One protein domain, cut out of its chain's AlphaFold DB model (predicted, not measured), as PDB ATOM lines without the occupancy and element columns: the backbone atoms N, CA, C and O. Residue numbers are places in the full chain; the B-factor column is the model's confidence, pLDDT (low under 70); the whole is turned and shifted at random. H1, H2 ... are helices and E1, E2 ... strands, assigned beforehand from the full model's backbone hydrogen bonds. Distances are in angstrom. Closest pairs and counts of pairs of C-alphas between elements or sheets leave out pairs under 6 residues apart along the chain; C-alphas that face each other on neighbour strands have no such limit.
ATOM      1  N   ALA A 208      12.741 105.030  -8.590       87.25
ATOM      2  CA  ALA A 208      13.447 104.037  -7.796       87.25
ATOM      3  C   ALA A 208      12.994 102.638  -8.230       87.25
ATOM      4  O   ALA A 208      11.788 102.366  -8.287       87.25
ATOM      5  N   TYR A 209      13.957 101.772  -8.541       88.62
ATOM      6  CA  TYR A 209      13.714 100.362  -8.840       88.62
ATOM      7  C   TYR A 209      13.799  99.530  -7.563       88.62
ATOM      8  O   TYR A 209      14.631  99.776  -6.684       88.62
ATOM      9  N   GLY A 210      12.933  98.533  -7.489       90.75
ATOM     10  CA  GLY A 210      12.834  97.597  -6.387       90.75
ATOM     11  C   GLY A 210      12.159  96.306  -6.816       90.75
ATOM     12  O   GLY A 210      11.826  96.132  -7.988       90.75
ATOM     13  N   ARG A 211      11.933  95.409  -5.861       93.69
ATOM     14  CA  ARG A 211      11.280  94.116  -6.083       93.69
ATOM     15  C   ARG A 211      10.168  93.905  -5.072       93.69
ATOM     16  O   ARG A 211      10.299  94.314  -3.923       93.69
ATOM     17  N   VAL A 212       9.098  93.237  -5.491       93.38
ATOM     18  CA  VAL A 212       8.040  92.737  -4.605       93.38
ATOM     19  C   VAL A 212       8.136  91.220  -4.530       93.38
ATOM     20  O   VAL A 212       8.008  90.532  -5.545       93.38
ATOM     21  N   TYR A 213       8.325  90.718  -3.316       93.25
ATOM     22  CA  TYR A 213       8.205  89.314  -2.943       93.25
ATOM     23  C   TYR A 213       6.829  89.133  -2.306       93.25
ATOM     24  O   TYR A 213       6.482  89.895  -1.406       93.25
ATOM     25  N   PHE A 214       6.033  88.177  -2.783       92.31
ATOM     26  CA  PHE A 214       4.699  87.897  -2.247       92.31
ATOM     27  C   PHE A 214       4.317  86.437  -2.503       92.31
ATOM     28  O   PHE A 214       4.245  86.030  -3.663       92.31
ATOM     29  N   ASP A 215       4.086  85.656  -1.443       89.44
ATOM     30  CA  ASP A 215       3.749  84.224  -1.541       89.44
ATOM     31  C   ASP A 215       2.245  83.917  -1.457       89.44
ATOM     32  O   ASP A 215       1.814  82.851  -1.893       89.44
ATOM     33  N   GLY A 216       1.449  84.865  -0.962       85.75
ATOM     34  CA  GLY A 216       0.015  84.709  -0.715       85.75
ATOM     35  C   GLY A 216      -0.403  85.182   0.676       85.75
ATOM     36  O   GLY A 216      -1.541  85.605   0.834       85.75
ATOM     37  N   GLU A 217       0.516  85.167   1.648       87.06
ATOM     38  CA  GLU A 217       0.243  85.507   3.057       87.06
ATOM     39  C   GLU A 217       1.239  86.537   3.622       87.06
ATOM     40  O   GLU A 217       0.917  87.256   4.571       87.06
ATOM     41  N   SER A 218       2.432  86.646   3.027       91.12
ATOM     42  CA  SER A 218       3.452  87.644   3.365       91.12
ATOM     43  C   SER A 218       3.960  88.384   2.129       91.12
ATOM     44  O   SER A 218       4.176  87.796   1.069       91.12
ATOM     45  N   LEU A 219       4.183  89.691   2.277       93.00
ATOM     46  CA  LEU A 219       4.698  90.604   1.262       93.00
ATOM     47  C   LEU A 219       5.895  91.395   1.790       93.00
ATOM     48  O   LEU A 219       5.834  91.973   2.873       93.00
ATOM     49  N   ILE A 220       6.953  91.501   0.983       94.31
ATOM     50  CA  ILE A 220       8.115  92.360   1.252       94.31
ATOM     51  C   ILE A 220       8.488  93.127  -0.020       94.31
ATOM     52  O   ILE A 220       8.518  92.560  -1.115       94.31
ATOM     53  N   ILE A 221       8.790  94.421   0.122       94.06
ATOM     54  CA  ILE A 221       9.299  95.283  -0.948       94.06
ATOM     55  C   ILE A 221      10.742  95.682  -0.638       94.06
ATOM     56  O   ILE A 221      11.007  96.330   0.380       94.06
ATOM     57  N   THR A 222      11.661  95.347  -1.543       92.81
ATOM     58  CA  THR A 222      13.067  95.770  -1.485       92.81
ATOM     59  C   THR A 222      13.399  96.815  -2.550       92.81
ATOM     60  O   THR A 222      12.653  96.990  -3.514       92.81
ATOM     61  N   GLY A 223      14.515  97.527  -2.388       87.19
ATOM     62  CA  GLY A 223      15.162  98.300  -3.455       87.19
ATOM     63  C   GLY A 223      16.137  97.452  -4.280       87.19
ATOM     64  O   GLY A 223      16.345  96.278  -3.998       87.19
ATOM     65  N   GLY A 224      16.790  98.057  -5.278       77.38
ATOM     66  CA  GLY A 224      17.735  97.356  -6.169       77.38
ATOM     67  C   GLY A 224      18.932  96.658  -5.494       77.38
ATOM     68  O   GLY A 224      19.484  95.732  -6.079       77.38
ATOM     69  N   ASN A 225      19.289  97.051  -4.264       77.25
ATOM     70  CA  ASN A 225      20.340  96.425  -3.442       77.25
ATOM     71  C   ASN A 225      19.761  95.465  -2.375       77.25
ATOM     72  O   ASN A 225      20.384  95.246  -1.339       77.25
ATOM     73  N   ASP A 226      18.524  95.004  -2.569       82.25
ATOM     74  CA  ASP A 226      17.723  94.168  -1.664       82.25
ATOM     75  C   ASP A 226      17.492  94.713  -0.229       82.25
ATOM     76  O   ASP A 226      16.918  94.042   0.625       82.25
ATOM     77  N   GLU A 227      17.815  95.991   0.013       86.62
ATOM     78  CA  GLU A 227      17.403  96.761   1.201       86.62
ATOM     79  C   GLU A 227      15.868  96.813   1.302       86.62
ATOM     80  O   GLU A 227      15.198  97.222   0.353       86.62
ATOM     81  N   VAL A 228      15.308  96.394   2.441       89.94
ATOM     82  CA  VAL A 228      13.858  96.363   2.711       89.94
ATOM     83  C   VAL A 228      13.318  97.775   2.960       89.94
ATOM     84  O   VAL A 228      13.855  98.505   3.791       89.94
ATOM     85  N   PHE A 229      12.215  98.140   2.295       89.62
ATOM     86  CA  PHE A 229      11.555  99.449   2.451       89.62
ATOM     87  C   PHE A 229      10.075  99.387   2.852       89.62
ATOM     88  O   PHE A 229       9.544 100.395   3.314       89.62
ATOM     89  N   ALA A 230       9.404  98.251   2.662       92.38
ATOM     90  CA  ALA A 230       8.021  98.014   3.085       92.38
ATOM     91  C   ALA A 230       7.772  96.513   3.261       92.38
ATOM     92  O   ALA A 230       8.421  95.700   2.599       92.38
ATOM     93  N   TRP A 231       6.830  96.147   4.125       94.19
ATOM     94  CA  TRP A 231       6.414  94.761   4.332       94.19
ATOM     95  C   TRP A 231       5.032  94.697   4.992       94.19
ATOM     96  O   TRP A 231       4.616  95.641   5.660       94.19
ATOM     97  N   ALA A 232       4.329  93.583   4.800       91.25
ATOM     98  CA  ALA A 232       3.073  93.256   5.472       91.25
ATOM     99  C   ALA A 232       2.845  91.737   5.414       91.25
ATOM    100  O   ALA A 232       3.145  91.114   4.400       91.25
ATOM    101  N   GLY A 233       2.334  91.127   6.480       86.31
ATOM    102  CA  GLY A 233       2.109  89.679   6.556       86.31
ATOM    103  C   GLY A 233       1.839  89.235   7.989       86.31
ATOM    104  O   GLY A 233       2.098  89.998   8.918       86.31
ATOM    105  N   LEU A 234       1.304  88.025   8.176       76.38
ATOM    106  CA  LEU A 234       0.895  87.550   9.507       76.38
ATOM    107  C   LEU A 234       2.086  87.176  10.414       76.38
ATOM    108  O   LEU A 234       2.042  87.432  11.613       76.38
ATOM    109  N   ASP A 235       3.145  86.611   9.825       83.00
ATOM    110  CA  ASP A 235       4.354  86.136  10.519       83.00
ATOM    111  C   ASP A 235       5.520  87.153  10.483       83.00
ATOM    112  O   ASP A 235       6.665  86.825  10.808       83.00
ATOM    113  N   LEU A 236       5.250  88.400  10.081       88.75
ATOM    114  CA  LEU A 236       6.233  89.487  10.046       88.75
ATOM    115  C   LEU A 236       6.034  90.460  11.228       88.75
ATOM    116  O   LEU A 236       4.918  90.595  11.732       88.75
ATOM    117  N   PRO A 237       7.090  91.173  11.675       90.81
ATOM    118  CA  PRO A 237       6.959  92.288  12.615       90.81
ATOM    119  C   PRO A 237       5.961  93.353  12.138       90.81
ATOM    120  O   PRO A 237       5.724  93.491  10.936       90.81
ATOM    121  N   ASP A 238       5.437  94.158  13.068       87.12
ATOM    122  CA  ASP A 238       4.568  95.301  12.752       87.12
ATOM    123  C   ASP A 238       5.221  96.188  11.663       87.12
ATOM    124  O   ASP A 238       6.380  96.576  11.830       87.12
ATOM    125  N   PRO A 239       4.527  96.535  10.561       84.81
ATOM    126  CA  PRO A 239       5.041  97.424   9.512       84.81
ATOM    127  C   PRO A 239       5.478  98.832   9.976       84.81
ATOM    128  O   PRO A 239       6.037  99.593   9.178       84.81
ATOM    129  N   GLY A 240       5.203  99.212  11.228       81.12
ATOM    130  CA  GLY A 240       5.733 100.398  11.904       81.12
ATOM    131  C   GLY A 240       6.992 100.170  12.761       81.12
ATOM    132  O   GLY A 240       7.637 101.152  13.136       81.12
ATOM    133  N   ASP A 241       7.374  98.925  13.069       85.44
ATOM    134  CA  ASP A 241       8.591  98.600  13.828       85.44
ATOM    135  C   ASP A 241       9.823  98.601  12.910       85.44
ATOM    136  O   ASP A 241      10.168  97.612  12.265       85.44
ATOM    137  N   THR A 242      10.520  99.735  12.869       83.44
ATOM    138  CA  THR A 242      11.781  99.906  12.132       83.44
ATOM    139  C   THR A 242      13.025  99.631  12.987       83.44
ATOM    140  O   THR A 242      14.122 100.090  12.661       83.44
ATOM    141  N   SER A 243      12.893  98.887  14.092       88.19
ATOM    142  CA  SER A 243      14.040  98.487  14.911       88.19
ATOM    143  C   SER A 243      15.007  97.578  14.144       88.19
ATOM    144  O   SER A 243      14.627  96.819  13.253       88.19
ATOM    145  N   ALA A 244      16.285  97.597  14.535       86.06
ATOM    146  CA  ALA A 244      17.307  96.742  13.925       86.06
ATOM    147  C   ALA A 244      16.996  95.234  14.056       86.06
ATOM    148  O   ALA A 244      17.439  94.445  13.226       86.06
ATOM    149  N   VAL A 245      16.216  94.835  15.071       89.56
ATOM    150  CA  VAL A 245      15.760  93.448  15.250       89.56
ATOM    151  C   VAL A 245      14.645  93.116  14.258       89.56
ATOM    152  O   VAL A 245      14.740  92.098  13.575       89.56
ATOM    153  N   ALA A 246      13.634  93.979  14.121       88.75
ATOM    154  CA  ALA A 246      12.562  93.793  13.146       88.75
ATOM    155  C   ALA A 246      13.102  93.759  11.708       88.75
ATOM    156  O   ALA A 246      12.820  92.816  10.971       88.75
ATOM    157  N   LEU A 247      13.969  94.705  11.335       88.00
ATOM    158  CA  LEU A 247      14.595  94.743  10.009       88.00
ATOM    159  C   LEU A 247      15.449  93.493   9.718       88.00
ATOM    160  O   LEU A 247      15.427  92.994   8.594       88.00
ATOM    161  N   ALA A 248      16.151  92.942  10.715       88.06
ATOM    162  CA  ALA A 248      16.894  91.688  10.555       88.06
ATOM    163  C   ALA A 248      15.967  90.470  10.373       88.06
ATOM    164  O   ALA A 248      16.253  89.596   9.554       88.06
ATOM    165  N   LEU A 249      14.838  90.414  11.090       91.56
ATOM    166  CA  LEU A 249      13.825  89.368  10.915       91.56
ATOM    167  C   LEU A 249      13.180  89.435   9.522       91.56
ATOM    168  O   LEU A 249      13.100  88.412   8.843       91.56
ATOM    169  N   VAL A 250      12.799  90.631   9.059       92.25
ATOM    170  CA  VAL A 250      12.220  90.830   7.719       92.25
ATOM    171  C   VAL A 250      13.250  90.546   6.618       92.25
ATOM    172  O   VAL A 250      12.895  89.948   5.609       92.25
ATOM    173  N   GLY A 251      14.533  90.876   6.809       89.81
ATOM    174  CA  GLY A 251      15.608  90.512   5.871       89.81
ATOM    175  C   GLY A 251      15.824  88.996   5.745       89.81
ATOM    176  O   GLY A 251      15.960  88.472   4.637       89.81
ATOM    177  N   ASN A 252      15.768  88.262   6.861       91.00
ATOM    178  CA  ASN A 252      15.809  86.796   6.844       91.00
ATOM    179  C   ASN A 252      14.577  86.208   6.131       91.00
ATOM    180  O   ASN A 252      14.717  85.320   5.291       91.00
ATOM    181  N   ALA A 253      13.379  86.736   6.413       90.69
ATOM    182  CA  ALA A 253      12.144  86.325   5.744       90.69
ATOM    183  C   ALA A 253      12.156  86.647   4.237       90.69
ATOM    184  O   ALA A 253      11.687  85.843   3.437       90.69
ATOM    185  N   GLN A 254      12.747  87.775   3.829       93.19
ATOM    186  CA  GLN A 254      12.955  88.133   2.423       93.19
ATOM    187  C   GLN A 254      13.891  87.150   1.719       93.19
ATOM    188  O   GLN A 254      13.604  86.753   0.591       93.19
ATOM    189  N   THR A 255      14.962  86.715   2.388       90.69
ATOM    190  CA  THR A 255      15.909  85.732   1.837       90.69
ATOM    191  C   THR A 255      15.234  84.373   1.621       90.69
ATOM    192  O   THR A 255      15.419  83.745   0.579       90.69
ATOM    193  N   ASP A 256      14.399  83.933   2.569       90.06
ATOM    194  CA  ASP A 256      13.611  82.702   2.440       90.06
ATOM    195  C   ASP A 256      12.532  82.818   1.344       90.06
ATOM    196  O   ASP A 256      12.462  81.966   0.453       90.06
ATOM    197  N   LEU A 257      11.760  83.911   1.322       89.44
ATOM    198  CA  LEU A 257      10.778  84.208   0.269       89.44
ATOM    199  C   LEU A 257      11.415  84.249  -1.126       89.44
ATOM    200  O   LEU A 257      10.834  83.716  -2.069       89.44
ATOM    201  N   ALA A 258      12.619  84.810  -1.265       89.19
ATOM    202  CA  ALA A 258      13.373  84.836  -2.520       89.19
ATOM    203  C   ALA A 258      13.782  83.437  -3.024       89.19
ATOM    204  O   ALA A 258      14.033  83.271  -4.217       89.19
ATOM    205  N   SER A 259      13.825  82.427  -2.146       89.94
ATOM    206  CA  SER A 259      14.043  81.026  -2.533       89.94
ATOM    207  C   SER A 259      12.755  80.307  -2.971       89.94
ATOM    208  O   SER A 259      12.821  79.319  -3.703       89.94
ATOM    209  N   ARG A 260      11.585  80.810  -2.543       89.31
ATOM    210  CA  ARG A 260      10.257  80.209  -2.772       89.31
ATOM    211  C   ARG A 260       9.447  80.887  -3.885       89.31
ATOM    212  O   ARG A 260       8.611  80.234  -4.507       89.31
ATOM    213  N   VAL A 261       9.678  82.176  -4.145       89.00
ATOM    214  CA  VAL A 261       8.869  83.031  -5.030       89.00
ATOM    215  C   VAL A 261       9.763  83.790  -6.010       89.00
ATOM    216  O   VAL A 261      10.760  84.388  -5.615       89.00
ATOM    217  N   VAL A 262       9.370  83.842  -7.287       87.31
ATOM    218  CA  VAL A 262      10.000  84.741  -8.270       87.31
ATOM    219  C   VAL A 262       9.575  86.189  -7.972       87.31
ATOM    220  O   VAL A 262       8.379  86.483  -8.075       87.31
ATOM    221  N   PRO A 263      10.499  87.105  -7.618       89.31
ATOM    222  CA  PRO A 263      10.150  88.497  -7.357       89.31
ATOM    223  C   PRO A 263       9.614  89.204  -8.602       89.31
ATOM    224  O   PRO A 263       9.998  88.895  -9.731       89.31
ATOM    225  N   ARG A 264       8.759  90.204  -8.384       88.50
ATOM    226  CA  ARG A 264       8.261  91.100  -9.437       88.50
ATOM    227  C   ARG A 264       8.984  92.436  -9.368       88.50
ATOM    228  O   ARG A 264       8.986  93.064  -8.310       88.50
ATOM    229  N   ASP A 265       9.544  92.889 -10.484       89.88
ATOM    230  CA  ASP A 265      10.160  94.214 -10.561       89.88
ATOM    231  C   ASP A 265       9.115  95.320 -10.347       89.88
ATOM    232  O   ASP A 265       8.012  95.300 -10.896       89.88
ATOM    233  N   LEU A 266       9.486  96.312  -9.543       89.94
ATOM    234  CA  LEU A 266       8.670  97.459  -9.174       89.94
ATOM    235  C   LEU A 266       9.427  98.745  -9.504       89.94
ATOM    236  O   LEU A 266      10.589  98.915  -9.149       89.94
ATOM    237  N   THR A 267       8.744  99.684 -10.156       89.94
ATOM    238  CA  THR A 267       9.277 101.020 -10.453       89.94
ATOM    239  C   THR A 267       8.386 102.072  -9.800       89.94
ATOM    240  O   THR A 267       7.257 102.289 -10.247       89.94
ATOM    241  N   ILE A 268       8.884 102.741  -8.758       90.19
ATOM    242  CA  ILE A 268       8.160 103.808  -8.045       90.19
ATOM    243  C   ILE A 268       8.786 105.190  -8.295       90.19
ATOM    244  O   ILE A 268       9.947 105.265  -8.690       90.19
ATOM    245  N   PRO A 269       8.077 106.310  -8.063       88.44
ATOM    246  CA  PRO A 269       8.698 107.633  -8.101       88.44
ATOM    247  C   PRO A 269       9.704 107.804  -6.952       88.44
ATOM    248  O   PRO A 269       9.339 107.672  -5.788       88.44
ATOM    249  N   ALA A 270      10.949 108.175  -7.252       85.00
ATOM    250  CA  ALA A 270      11.987 108.400  -6.239       85.00
ATOM    251  C   ALA A 270      11.716 109.624  -5.343       85.00
ATOM    252  O   ALA A 270      12.225 109.720  -4.224       85.00
ATOM    253  N   GLN A 271      10.939 110.596  -5.839       83.38
ATOM    254  CA  GLN A 271      10.770 111.913  -5.208       83.38
ATOM    255  C   GLN A 271       9.593 112.007  -4.220       83.38
ATOM    256  O   GLN A 271       9.619 112.855  -3.325       83.38
ATOM    257  N   SER A 272       8.590 111.132  -4.334       86.38
ATOM    258  CA  SER A 272       7.367 111.118  -3.514       86.38
ATOM    259  C   SER A 272       7.160 109.753  -2.851       86.38
ATOM    260  O   SER A 272       7.585 108.755  -3.428       86.38
ATOM    261  N   PRO A 273       6.472 109.662  -1.698       90.94
ATOM    262  CA  PRO A 273       6.095 108.366  -1.142       90.94
ATOM    263  C   PRO A 273       5.207 107.568  -2.107       90.94
ATOM    264  O   PRO A 273       4.486 108.129  -2.938       90.94
ATOM    265  N   SER A 274       5.259 106.251  -1.955       93.88
ATOM    266  CA  SER A 274       4.294 105.299  -2.501       93.88
ATOM    267  C   SER A 274       3.496 104.675  -1.355       93.88
ATOM    268  O   SER A 274       3.883 104.775  -0.189       93.88
ATOM    269  N   PHE A 275       2.361 104.065  -1.678       94.38
ATOM    270  CA  PHE A 275       1.450 103.471  -0.703       94.38
ATOM    271  C   PHE A 275       1.240 101.996  -1.023       94.38
ATOM    272  O   PHE A 275       0.832 101.658  -2.135       94.38
ATOM    273  N   LEU A 276       1.538 101.137  -0.050       94.19
ATOM    274  CA  LEU A 276       1.231  99.714  -0.068       94.19
ATOM    275  C   LEU A 276      -0.142  99.501   0.574       94.19
ATOM    276  O   LEU A 276      -0.371  99.862   1.726       94.19
ATOM    277  N   TYR A 277      -1.040  98.890  -0.186       93.19
ATOM    278  CA  TYR A 277      -2.308  98.346   0.275       93.19
ATOM    279  C   TYR A 277      -2.136  96.833   0.366       93.19
ATOM    280  O   TYR A 277      -1.812  96.202  -0.641       93.19
ATOM    281  N   PHE A 278      -2.353  96.265   1.546       91.44
ATOM    282  CA  PHE A 278      -2.313  94.829   1.814       91.44
ATOM    283  C   PHE A 278      -3.648  94.397   2.432       91.44
ATOM    284  O   PHE A 278      -4.367  95.237   2.961       91.44
ATOM    285  N   GLY A 279      -4.021  93.128   2.291       86.81
ATOM    286  CA  GLY A 279      -5.319  92.626   2.749       86.81
ATOM    287  C   GLY A 279      -5.344  91.109   2.878       86.81
ATOM    288  O   GLY A 279      -6.225  90.463   2.311       86.81
ATOM    289  N   GLY A 280      -4.328  90.547   3.537       76.38
ATOM    290  CA  GLY A 280      -4.094  89.105   3.648       76.38
ATOM    291  C   GLY A 280      -3.685  88.486   2.312       76.38
ATOM    292  O   GLY A 280      -2.503  88.378   2.009       76.38
ATOM    293  N   GLU A 281      -4.670  88.129   1.490       86.88
ATOM    294  CA  GLU A 281      -4.476  87.367   0.247       86.88
ATOM    295  C   GLU A 281      -4.161  88.234  -0.987       86.88
ATOM    296  O   GLU A 281      -3.932  87.698  -2.074       86.88
ATOM    297  N   ALA A 282      -4.197  89.569  -0.878       91.06
ATOM    298  CA  ALA A 282      -4.053  90.483  -2.014       91.06
ATOM    299  C   ALA A 282      -3.334  91.792  -1.668       91.06
ATOM    300  O   ALA A 282      -3.457  92.313  -0.558       91.06
ATOM    301  N   PHE A 283      -2.641  92.364  -2.658       93.00
ATOM    302  CA  PHE A 283      -1.915  93.625  -2.515       93.00
ATOM    303  C   PHE A 283      -2.027  94.546  -3.735       93.00
ATOM    304  O   PHE A 283      -2.212  94.098  -4.869       93.00
ATOM    305  N   ALA A 284      -1.816  95.843  -3.510       93.94
ATOM    306  CA  ALA A 284      -1.536  96.822  -4.555       93.94
ATOM    307  C   ALA A 284      -0.569  97.909  -4.067       93.94
ATOM    308  O   ALA A 284      -0.551  98.262  -2.892       93.94
ATOM    309  N   VAL A 285       0.195  98.484  -4.992       94.56
ATOM    310  CA  VAL A 285       1.088  99.625  -4.756       94.56
ATOM    311  C   VAL A 285       0.626 100.802  -5.613       94.56
ATOM    312  O   VAL A 285       0.427 100.636  -6.819       94.56
ATOM    313  N   THR A 286       0.489 101.996  -5.027       94.12
ATOM    314  CA  THR A 286       0.224 103.241  -5.774       94.12
ATOM    315  C   THR A 286       1.285 104.311  -5.545       94.12
ATOM    316  O   THR A 286       1.942 104.338  -4.506       94.12
ATOM    317  N   ASP A 287       1.391 105.262  -6.475       92.81
ATOM    318  CA  ASP A 287       2.041 106.545  -6.192       92.81
ATOM    319  C   ASP A 287       1.177 107.433  -5.269       92.81
ATOM    320  O   ASP A 287       0.015 107.130  -4.972       92.81
ATOM    321  N   ALA A 288       1.726 108.578  -4.852       90.81
ATOM    322  CA  ALA A 288       1.026 109.595  -4.061       90.81
ATOM    323  C   ALA A 288      -0.152 110.298  -4.781       90.81
ATOM    324  O   ALA A 288      -0.764 111.203  -4.213       90.81
ATOM    325  N   ARG A 289      -0.477 109.922  -6.026       91.06
ATOM    326  CA  ARG A 289      -1.648 110.394  -6.789       91.06
ATOM    327  C   ARG A 289      -2.701 109.292  -6.975       91.06
ATOM    328  O   ARG A 289      -3.695 109.519  -7.662       91.06
ATOM    329  N   GLY A 290      -2.498 108.107  -6.393       87.81
ATOM    330  CA  GLY A 290      -3.388 106.954  -6.550       87.81
ATOM    331  C   GLY A 290      -3.277 106.261  -7.914       87.81
ATOM    332  O   GLY A 290      -4.184 105.521  -8.307       87.81
ATOM    333  N   LYS A 291      -2.191 106.486  -8.668       91.31
ATOM    334  CA  LYS A 291      -1.881 105.692  -9.862       91.31
ATOM    335  C   LYS A 291      -1.327 104.340  -9.415       91.31
ATOM    336  O   LYS A 291      -0.334 104.298  -8.696       91.31
ATOM    337  N   LEU A 292      -1.937 103.252  -9.880       92.06
ATOM    338  CA  LEU A 292      -1.441 101.890  -9.670       92.06
ATOM    339  C   LEU A 292      -0.061 101.701 -10.320       92.06
ATOM    340  O   LEU A 292       0.164 102.141 -11.452       92.06
ATOM    341  N   LEU A 293       0.844 101.055  -9.582       91.19
ATOM    342  CA  LEU A 293       2.225 100.755  -9.974       91.19
ATOM    343  C   LEU A 293       2.477  99.242 -10.058       91.19
ATOM    344  O   LEU A 293       3.141  98.798 -10.986       91.19
ATOM    345  N   ALA A 294       1.916  98.465  -9.126       92.19
ATOM    346  CA  ALA A 294       1.908  96.999  -9.131       92.19
ATOM    347  C   ALA A 294       0.715  96.466  -8.318       92.19
ATOM    348  O   ALA A 294       0.164  97.194  -7.489       92.19
ATOM    349  N   TRP A 295       0.328  95.207  -8.528       93.69
ATOM    350  CA  TRP A 295      -0.670  94.490  -7.723       93.69
ATOM    351  C   TRP A 295      -0.519  92.967  -7.866       93.69
ATOM    352  O   TRP A 295       0.229  92.476  -8.720       93.69
ATOM    353  N   GLY A 296      -1.237  92.209  -7.037       91.31
ATOM    354  CA  GLY A 296      -1.305  90.751  -7.119       91.31
ATOM    355  C   GLY A 296      -2.143  90.115  -6.008       91.31
ATOM    356  O   GLY A 296      -2.640  90.807  -5.122       91.31
ATOM    357  N   GLY A 297      -2.279  88.789  -6.073       88.62
ATOM    358  CA  GLY A 297      -3.017  87.984  -5.096       88.62
ATOM    359  C   GLY A 297      -4.468  87.675  -5.471       88.62
ATOM    360  O   GLY A 297      -4.889  87.872  -6.614       88.62
ATOM    361  N   ALA A 298      -5.215  87.122  -4.519       85.69
ATOM    362  CA  ALA A 298      -6.553  86.590  -4.735       85.69
ATOM    363  C   ALA A 298      -7.566  87.691  -5.093       85.69
ATOM    364  O   ALA A 298      -7.612  88.763  -4.489       85.69
ATOM    365  N   GLY A 299      -8.399  87.428  -6.104       82.81
ATOM    366  CA  GLY A 299      -9.405  88.388  -6.571       82.81
ATOM    367  C   GLY A 299      -8.836  89.649  -7.236       82.81
ATOM    368  O   GLY A 299      -9.571  90.623  -7.385       82.81
ATOM    369  N   MET A 300      -7.558  89.650  -7.632       88.56
ATOM    370  CA  MET A 300      -6.975  90.679  -8.498       88.56
ATOM    371  C   MET A 300      -6.864  90.181  -9.953       88.56
ATOM    372  O   MET A 300      -6.493  89.025 -10.174       88.56
ATOM    373  N   PRO A 301      -7.094  91.049 -10.958       90.25
ATOM    374  CA  PRO A 301      -6.708  90.803 -12.349       90.25
ATOM    375  C   PRO A 301      -5.209  90.491 -12.517       90.25
ATOM    376  O   PRO A 301      -4.402  90.887 -11.665       90.25
ATOM    377  N   PRO A 302      -4.793  89.859 -13.634       88.31
ATOM    378  CA  PRO A 302      -3.381  89.637 -13.947       88.31
ATOM    379  C   PRO A 302      -2.557  90.927 -13.842       88.31
ATOM    380  O   PRO A 302      -2.983  91.981 -14.305       88.31
ATOM    381  N   SER A 303      -1.354  90.852 -13.269       83.38
ATOM    382  CA  SER A 303      -0.484  92.018 -13.018       83.38
ATOM    383  C   SER A 303       0.077  92.696 -14.274       83.38
ATOM    384  O   SER A 303       0.733  93.728 -14.176       83.38
ATOM    385  N   GLU A 304      -0.172  92.112 -15.443       84.75
ATOM    386  CA  GLU A 304       0.188  92.639 -16.763       84.75
ATOM    387  C   GLU A 304      -1.022  93.270 -17.485       84.75
ATOM    388  O   GLU A 304      -0.855  93.939 -18.505       84.75
ATOM    389  N   ASP A 305      -2.245  93.107 -16.960       87.19
ATOM    390  CA  ASP A 305      -3.463  93.666 -17.551       87.19
ATOM    391  C   ASP A 305      -3.706  95.108 -17.071       87.19
ATOM    392  O   ASP A 305      -4.389  95.376 -16.084       87.19
ATOM    393  N   PHE A 306      -3.156  96.064 -17.817       87.19
ATOM    394  CA  PHE A 306      -3.399  97.497 -17.626       87.19
ATOM    395  C   PHE A 306      -4.643  98.009 -18.388       87.19
ATOM    396  O   PHE A 306      -4.746  99.205 -18.677       87.19
ATOM    397  N   SER A 307      -5.601  97.140 -18.738       90.31
ATOM    398  CA  SER A 307      -6.860  97.560 -19.366       90.31
ATOM    399  C   SER A 307      -7.718  98.420 -18.431       90.31
ATOM    400  O   SER A 307      -7.637  98.352 -17.204       90.31
ATOM    401  N   ALA A 308      -8.607  99.232 -19.012       89.31
ATOM    402  CA  ALA A 308      -9.504 100.090 -18.238       89.31
ATOM    403  C   ALA A 308     -10.472  99.304 -17.326       89.31
ATOM    404  O   ALA A 308     -10.925  99.852 -16.323       89.31
ATOM    405  N   ALA A 309     -10.768  98.040 -17.656       89.56
ATOM    406  CA  ALA A 309     -11.576  97.149 -16.828       89.56
ATOM    407  C   ALA A 309     -10.772  96.637 -15.623       89.56
ATOM    408  O   ALA A 309     -11.165  96.887 -14.484       89.56
ATOM    409  N   ALA A 310      -9.603  96.031 -15.862       89.38
ATOM    410  CA  ALA A 310      -8.725  95.541 -14.802       89.38
ATOM    411  C   ALA A 310      -8.309  96.665 -13.833       89.38
ATOM    412  O   ALA A 310      -8.432  96.526 -12.617       89.38
ATOM    413  N   LEU A 311      -7.933  97.841 -14.347       90.56
ATOM    414  CA  LEU A 311      -7.593  99.004 -13.518       90.56
ATOM    415  C   LEU A 311      -8.784  99.576 -12.726       90.56
ATOM    416  O   LEU A 311      -8.561 100.288 -11.743       90.56
ATOM    417  N   ALA A 312     -10.032  99.309 -13.123       90.44
ATOM    418  CA  ALA A 312     -11.215  99.657 -12.334       90.44
ATOM    419  C   ALA A 312     -11.478  98.621 -11.227       90.44
ATOM    420  O   ALA A 312     -11.788  99.002 -10.098       90.44
ATOM    421  N   GLU A 313     -11.284  97.336 -11.521       91.69
ATOM    422  CA  GLU A 313     -11.417  96.231 -10.567       91.69
ATOM    423  C   GLU A 313     -10.352  96.291  -9.461       91.69
ATOM    424  O   GLU A 313     -10.701  96.317  -8.280       91.69
ATOM    425  N   VAL A 314      -9.072  96.477  -9.816       92.12
ATOM    426  CA  VAL A 314      -7.984  96.692  -8.841       92.12
ATOM    427  C   VAL A 314      -8.272  97.917  -7.964       92.12
ATOM    428  O   VAL A 314      -8.083  97.866  -6.750       92.12
ATOM    429  N   LYS A 315      -8.804  99.016  -8.524       92.50
ATOM    430  CA  LYS A 315      -9.217 100.189  -7.727       92.50
ATOM    431  C   LYS A 315     -10.374  99.885  -6.775       92.50
ATOM    432  O   LYS A 315     -10.368 100.392  -5.655       92.50
ATOM    433  N   ALA A 316     -11.346  99.070  -7.181       90.81
ATOM    434  CA  ALA A 316     -12.441  98.643  -6.311       90.81
ATOM    435  C   ALA A 316     -11.957  97.712  -5.181       90.81
ATOM    436  O   ALA A 316     -12.468  97.795  -4.063       90.81
ATOM    437  N   GLN A 317     -10.947  96.875  -5.441       89.62
ATOM    438  CA  GLN A 317     -10.281  96.050  -4.428       89.62
ATOM    439  C   GLN A 317      -9.470  96.917  -3.447       89.62
ATOM    440  O   GLN A 317      -9.645  96.796  -2.235       89.62
ATOM    441  N   VAL A 318      -8.681  97.877  -3.946       91.25
ATOM    442  CA  VAL A 318      -7.944  98.864  -3.127       91.25
ATOM    443  C   VAL A 318      -8.882  99.676  -2.231       91.25
ATOM    444  O   VAL A 318      -8.612  99.824  -1.044       91.25
ATOM    445  N   GLN A 319     -10.029 100.130  -2.749       90.00
ATOM    446  CA  GLN A 319     -11.057 100.823  -1.957       90.00
ATOM    447  C   GLN A 319     -11.784  99.933  -0.935       90.00
ATOM    448  O   GLN A 319     -12.518 100.463  -0.096       90.00
ATOM    449  N   ARG A 320     -11.647  98.603  -1.017       88.88
ATOM    450  CA  ARG A 320     -12.143  97.662  -0.003       88.88
ATOM    451  C   ARG A 320     -11.096  97.464   1.086       88.88
ATOM    452  O   ARG A 320     -11.426  97.623   2.256       88.88
ATOM    453  N   ILE A 321      -9.849  97.215   0.682       89.00
ATOM    454  CA  ILE A 321      -8.679  97.128   1.565       89.00
ATOM    455  C   ILE A 321      -8.569  98.389   2.434       89.00
ATOM    456  O   ILE A 321      -8.583  98.296   3.657       89.00
ATOM    457  N   SER A 322      -8.605  99.580   1.827       88.50
ATOM    458  CA  SER A 322      -8.437 100.866   2.525       88.50
ATOM    459  C   SER A 322      -9.605 101.280   3.442       88.50
ATOM    460  O   SER A 322      -9.668 102.435   3.866       88.50
ATOM    461  N   ARG A 323     -10.584 100.397   3.676       88.50
ATOM    462  CA  ARG A 323     -11.648 100.550   4.692       88.50
ATOM    463  C   ARG A 323     -11.438  99.639   5.902       88.50
ATOM    464  O   ARG A 323     -12.154  99.794   6.887       88.50
ATOM    465  N   LEU A 324     -10.525  98.677   5.788       85.06
ATOM    466  CA  LEU A 324     -10.215  97.661   6.791       85.06
ATOM    467  C   LEU A 324      -8.814  97.899   7.366       85.06
ATOM    468  O   LEU A 324      -8.641  97.863   8.578       85.06
ATOM    469  N   GLU A 325      -7.850  98.221   6.499       83.00
ATOM    470  CA  GLU A 325      -6.446  98.451   6.841       83.00
ATOM    471  C   GLU A 325      -5.981  99.846   6.393       83.00
ATOM    472  O   GLU A 325      -6.467 100.412   5.406       83.00
ATOM    473  N   VAL A 326      -5.024 100.418   7.130       86.25
ATOM    474  CA  VAL A 326      -4.375 101.690   6.782       86.25
ATOM    475  C   VAL A 326      -3.188 101.388   5.861       86.25
ATOM    476  O   VAL A 326      -2.328 100.603   6.252       86.25
ATOM    477  N   PRO A 327      -3.091 101.988   4.659       90.12
ATOM    478  CA  PRO A 327      -1.998 101.685   3.739       90.12
ATOM    479  C   PRO A 327      -0.643 102.152   4.283       90.12
ATOM    480  O   PRO A 327      -0.491 103.316   4.668       90.12
ATOM    481  N   GLN A 328       0.362 101.272   4.250       91.69
ATOM    482  CA  GLN A 328       1.730 101.610   4.648       91.69
ATOM    483  C   GLN A 328       2.315 102.604   3.635       91.69
ATOM    484  O   GLN A 328       2.360 102.338   2.430       91.69
ATOM    485  N   SER A 329       2.769 103.766   4.109       92.19
ATOM    486  CA  SER A 329       3.483 104.732   3.270       92.19
ATOM    487  C   SER A 329       4.975 104.427   3.292       92.19
ATOM    488  O   SER A 329       5.571 104.355   4.364       92.19
ATOM    489  N   PHE A 330       5.583 104.260   2.118       91.38
ATOM    490  CA  PHE A 330       6.984 103.867   1.990       91.38
ATOM    491  C   PHE A 330       7.696 104.595   0.849       91.38
ATOM    492  O   PHE A 330       7.081 105.239  -0.007       91.38
ATOM    493  N   ARG A 331       9.029 104.504   0.838       89.25
ATOM    494  CA  ARG A 331       9.881 105.114  -0.184       89.25
ATOM    495  C   ARG A 331      11.224 104.399  -0.249       89.25
ATOM    496  O   ARG A 331      11.993 104.466   0.704       89.25
ATOM    497  N   ILE A 332      11.524 103.793  -1.396       88.12
ATOM    498  CA  ILE A 332      12.880 103.341  -1.726       88.12
ATOM    499  C   ILE A 332      13.772 104.587  -1.768       88.12
ATOM    500  O   ILE A 332      13.501 105.527  -2.522       88.12
ATOM    501  N   ARG A 333      14.789 104.631  -0.907       85.44
ATOM    502  CA  ARG A 333      15.677 105.790  -0.773       85.44
ATOM    503  C   ARG A 333      16.736 105.743  -1.873       85.44
ATOM    504  O   ARG A 333      17.531 104.816  -1.934       85.44
ATOM    505  N   THR A 334      16.723 106.750  -2.743       83.75
ATOM    506  CA  THR A 334      17.716 106.949  -3.817       83.75
ATOM    507  C   THR A 334      18.292 108.366  -3.810       83.75
ATOM    508  O   THR A 334      18.904 108.802  -4.785       83.75
TER     509      THR A 334
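This is residues 208 to 334 of the 599 residues of the protein "Histidine kinase domain-containing protein" of Gemmatimonadetes bacterium (UniProt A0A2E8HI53). Two four-stranded sheets stand face to face as a sandwich, their strands running nearly along the same line, and one helix covers the outward side of each: H1 over the sheet E3 E2 E1 E4, H2 over the sheet E7 E6 E5 E8. The four layers are helix, sheet, sheet, helix, and the longest axis runs through them from H1 to H2. The printed part has 127 residues, with two named helices and eight named strands in the order E1 E2 E3 H1 E4 E5 E6 E7 H2 E8; both sheets, in the strand orders just given, are antiparallel, and the class is mixed, helices and strands. The whole is compact, with a radius of gyration of the C-alphas of 13.6 A, and rounded, with spans of 41 by 29 by 27 A.

Begin with the twisted sheet of E3 (residues 228 to 233), E2 (218 to 223), E1 (208 to 214) and E4 (264 to 269), in that order. E1, E2 and E3 form a meander, each strand the antiparallel neighbour of the one before. Look at N 213 and O 220, 2.9 A apart, for the hairpin E1 and E2; at N 221 and O 230, 2.8 A, for the hairpin E2 and E3; and at N 210 and O 266, 2.9 A, for E1 and E4. H1 (244 to 260) is on this sheet at a height of 9.3 A, over E3, E2 and E1, and runs across the strands, at 67 degrees to E1 on the local plane. The closest C-alphas of H1 and E2 are those of Gln 254 and Ile 220, 6.5 A apart. Now turn to the other sheet, E7 (292 to 297), E6 (282 to 287), E5 (274 to 278) and E8 (328 to 330), in that order; E5, E6 and E7 form a second meander. N 285 and O 294 are 2.8 A apart in the hairpin E6 and E7, N 277 and O 284 are 2.8 A apart in the hairpin E5 and E6, and N 274 and O 330 are 2.9 A apart between E5 and E8. H2 (310 to 321) is on this sheet at a height of 9.3 A, over E7, E6 and only just E5, with 3 C-alphas falling on it, and runs across the strands, at 76 degrees to E6 on the local plane. H2 touches E5, with C-alphas 277 and 318 closest at 6.6 A. The parts of the two sheets that face each other are 9.1 A apart, centre to centre. E3 and E8 touch, with C-alphas 230 and 330 closest at 6.0 A, and E4 and E7 touch, with C-alphas 266 and 294 closest at 6.8 A. H1 and H2 are apart. In both helices every O i to N i+4 pair is within hydrogen-bond range.

Find C-alpha 208 at (13.447, 104.037, -7.796); from there E1 runs 19.2 A to C-alpha 214. E2 is 17.2 A long, E3 14.1 A, E4 16.6 A. H1 starts at C-alpha 244, (17.307, 96.742, 13.925), and spans 24.5 A. E5 measures 13.1 A, E6 17.7 A, E7 14.7 A and H2 16.4 A. E8, 6.3 A long, ends at C-alpha 330, (6.984, 103.867, 1.990).

The two C-alphas farthest apart are those of Val 245 and Ala 308, at 42.5 A, while those of Ala 208 and Thr 334, the first and last printed, are 6.5 A apart. The printed part has no cut. The long link is E7 to H2, residues 298 to 309. The mean pLDDT of the printed part is 89.1, and no printed residue is under 70.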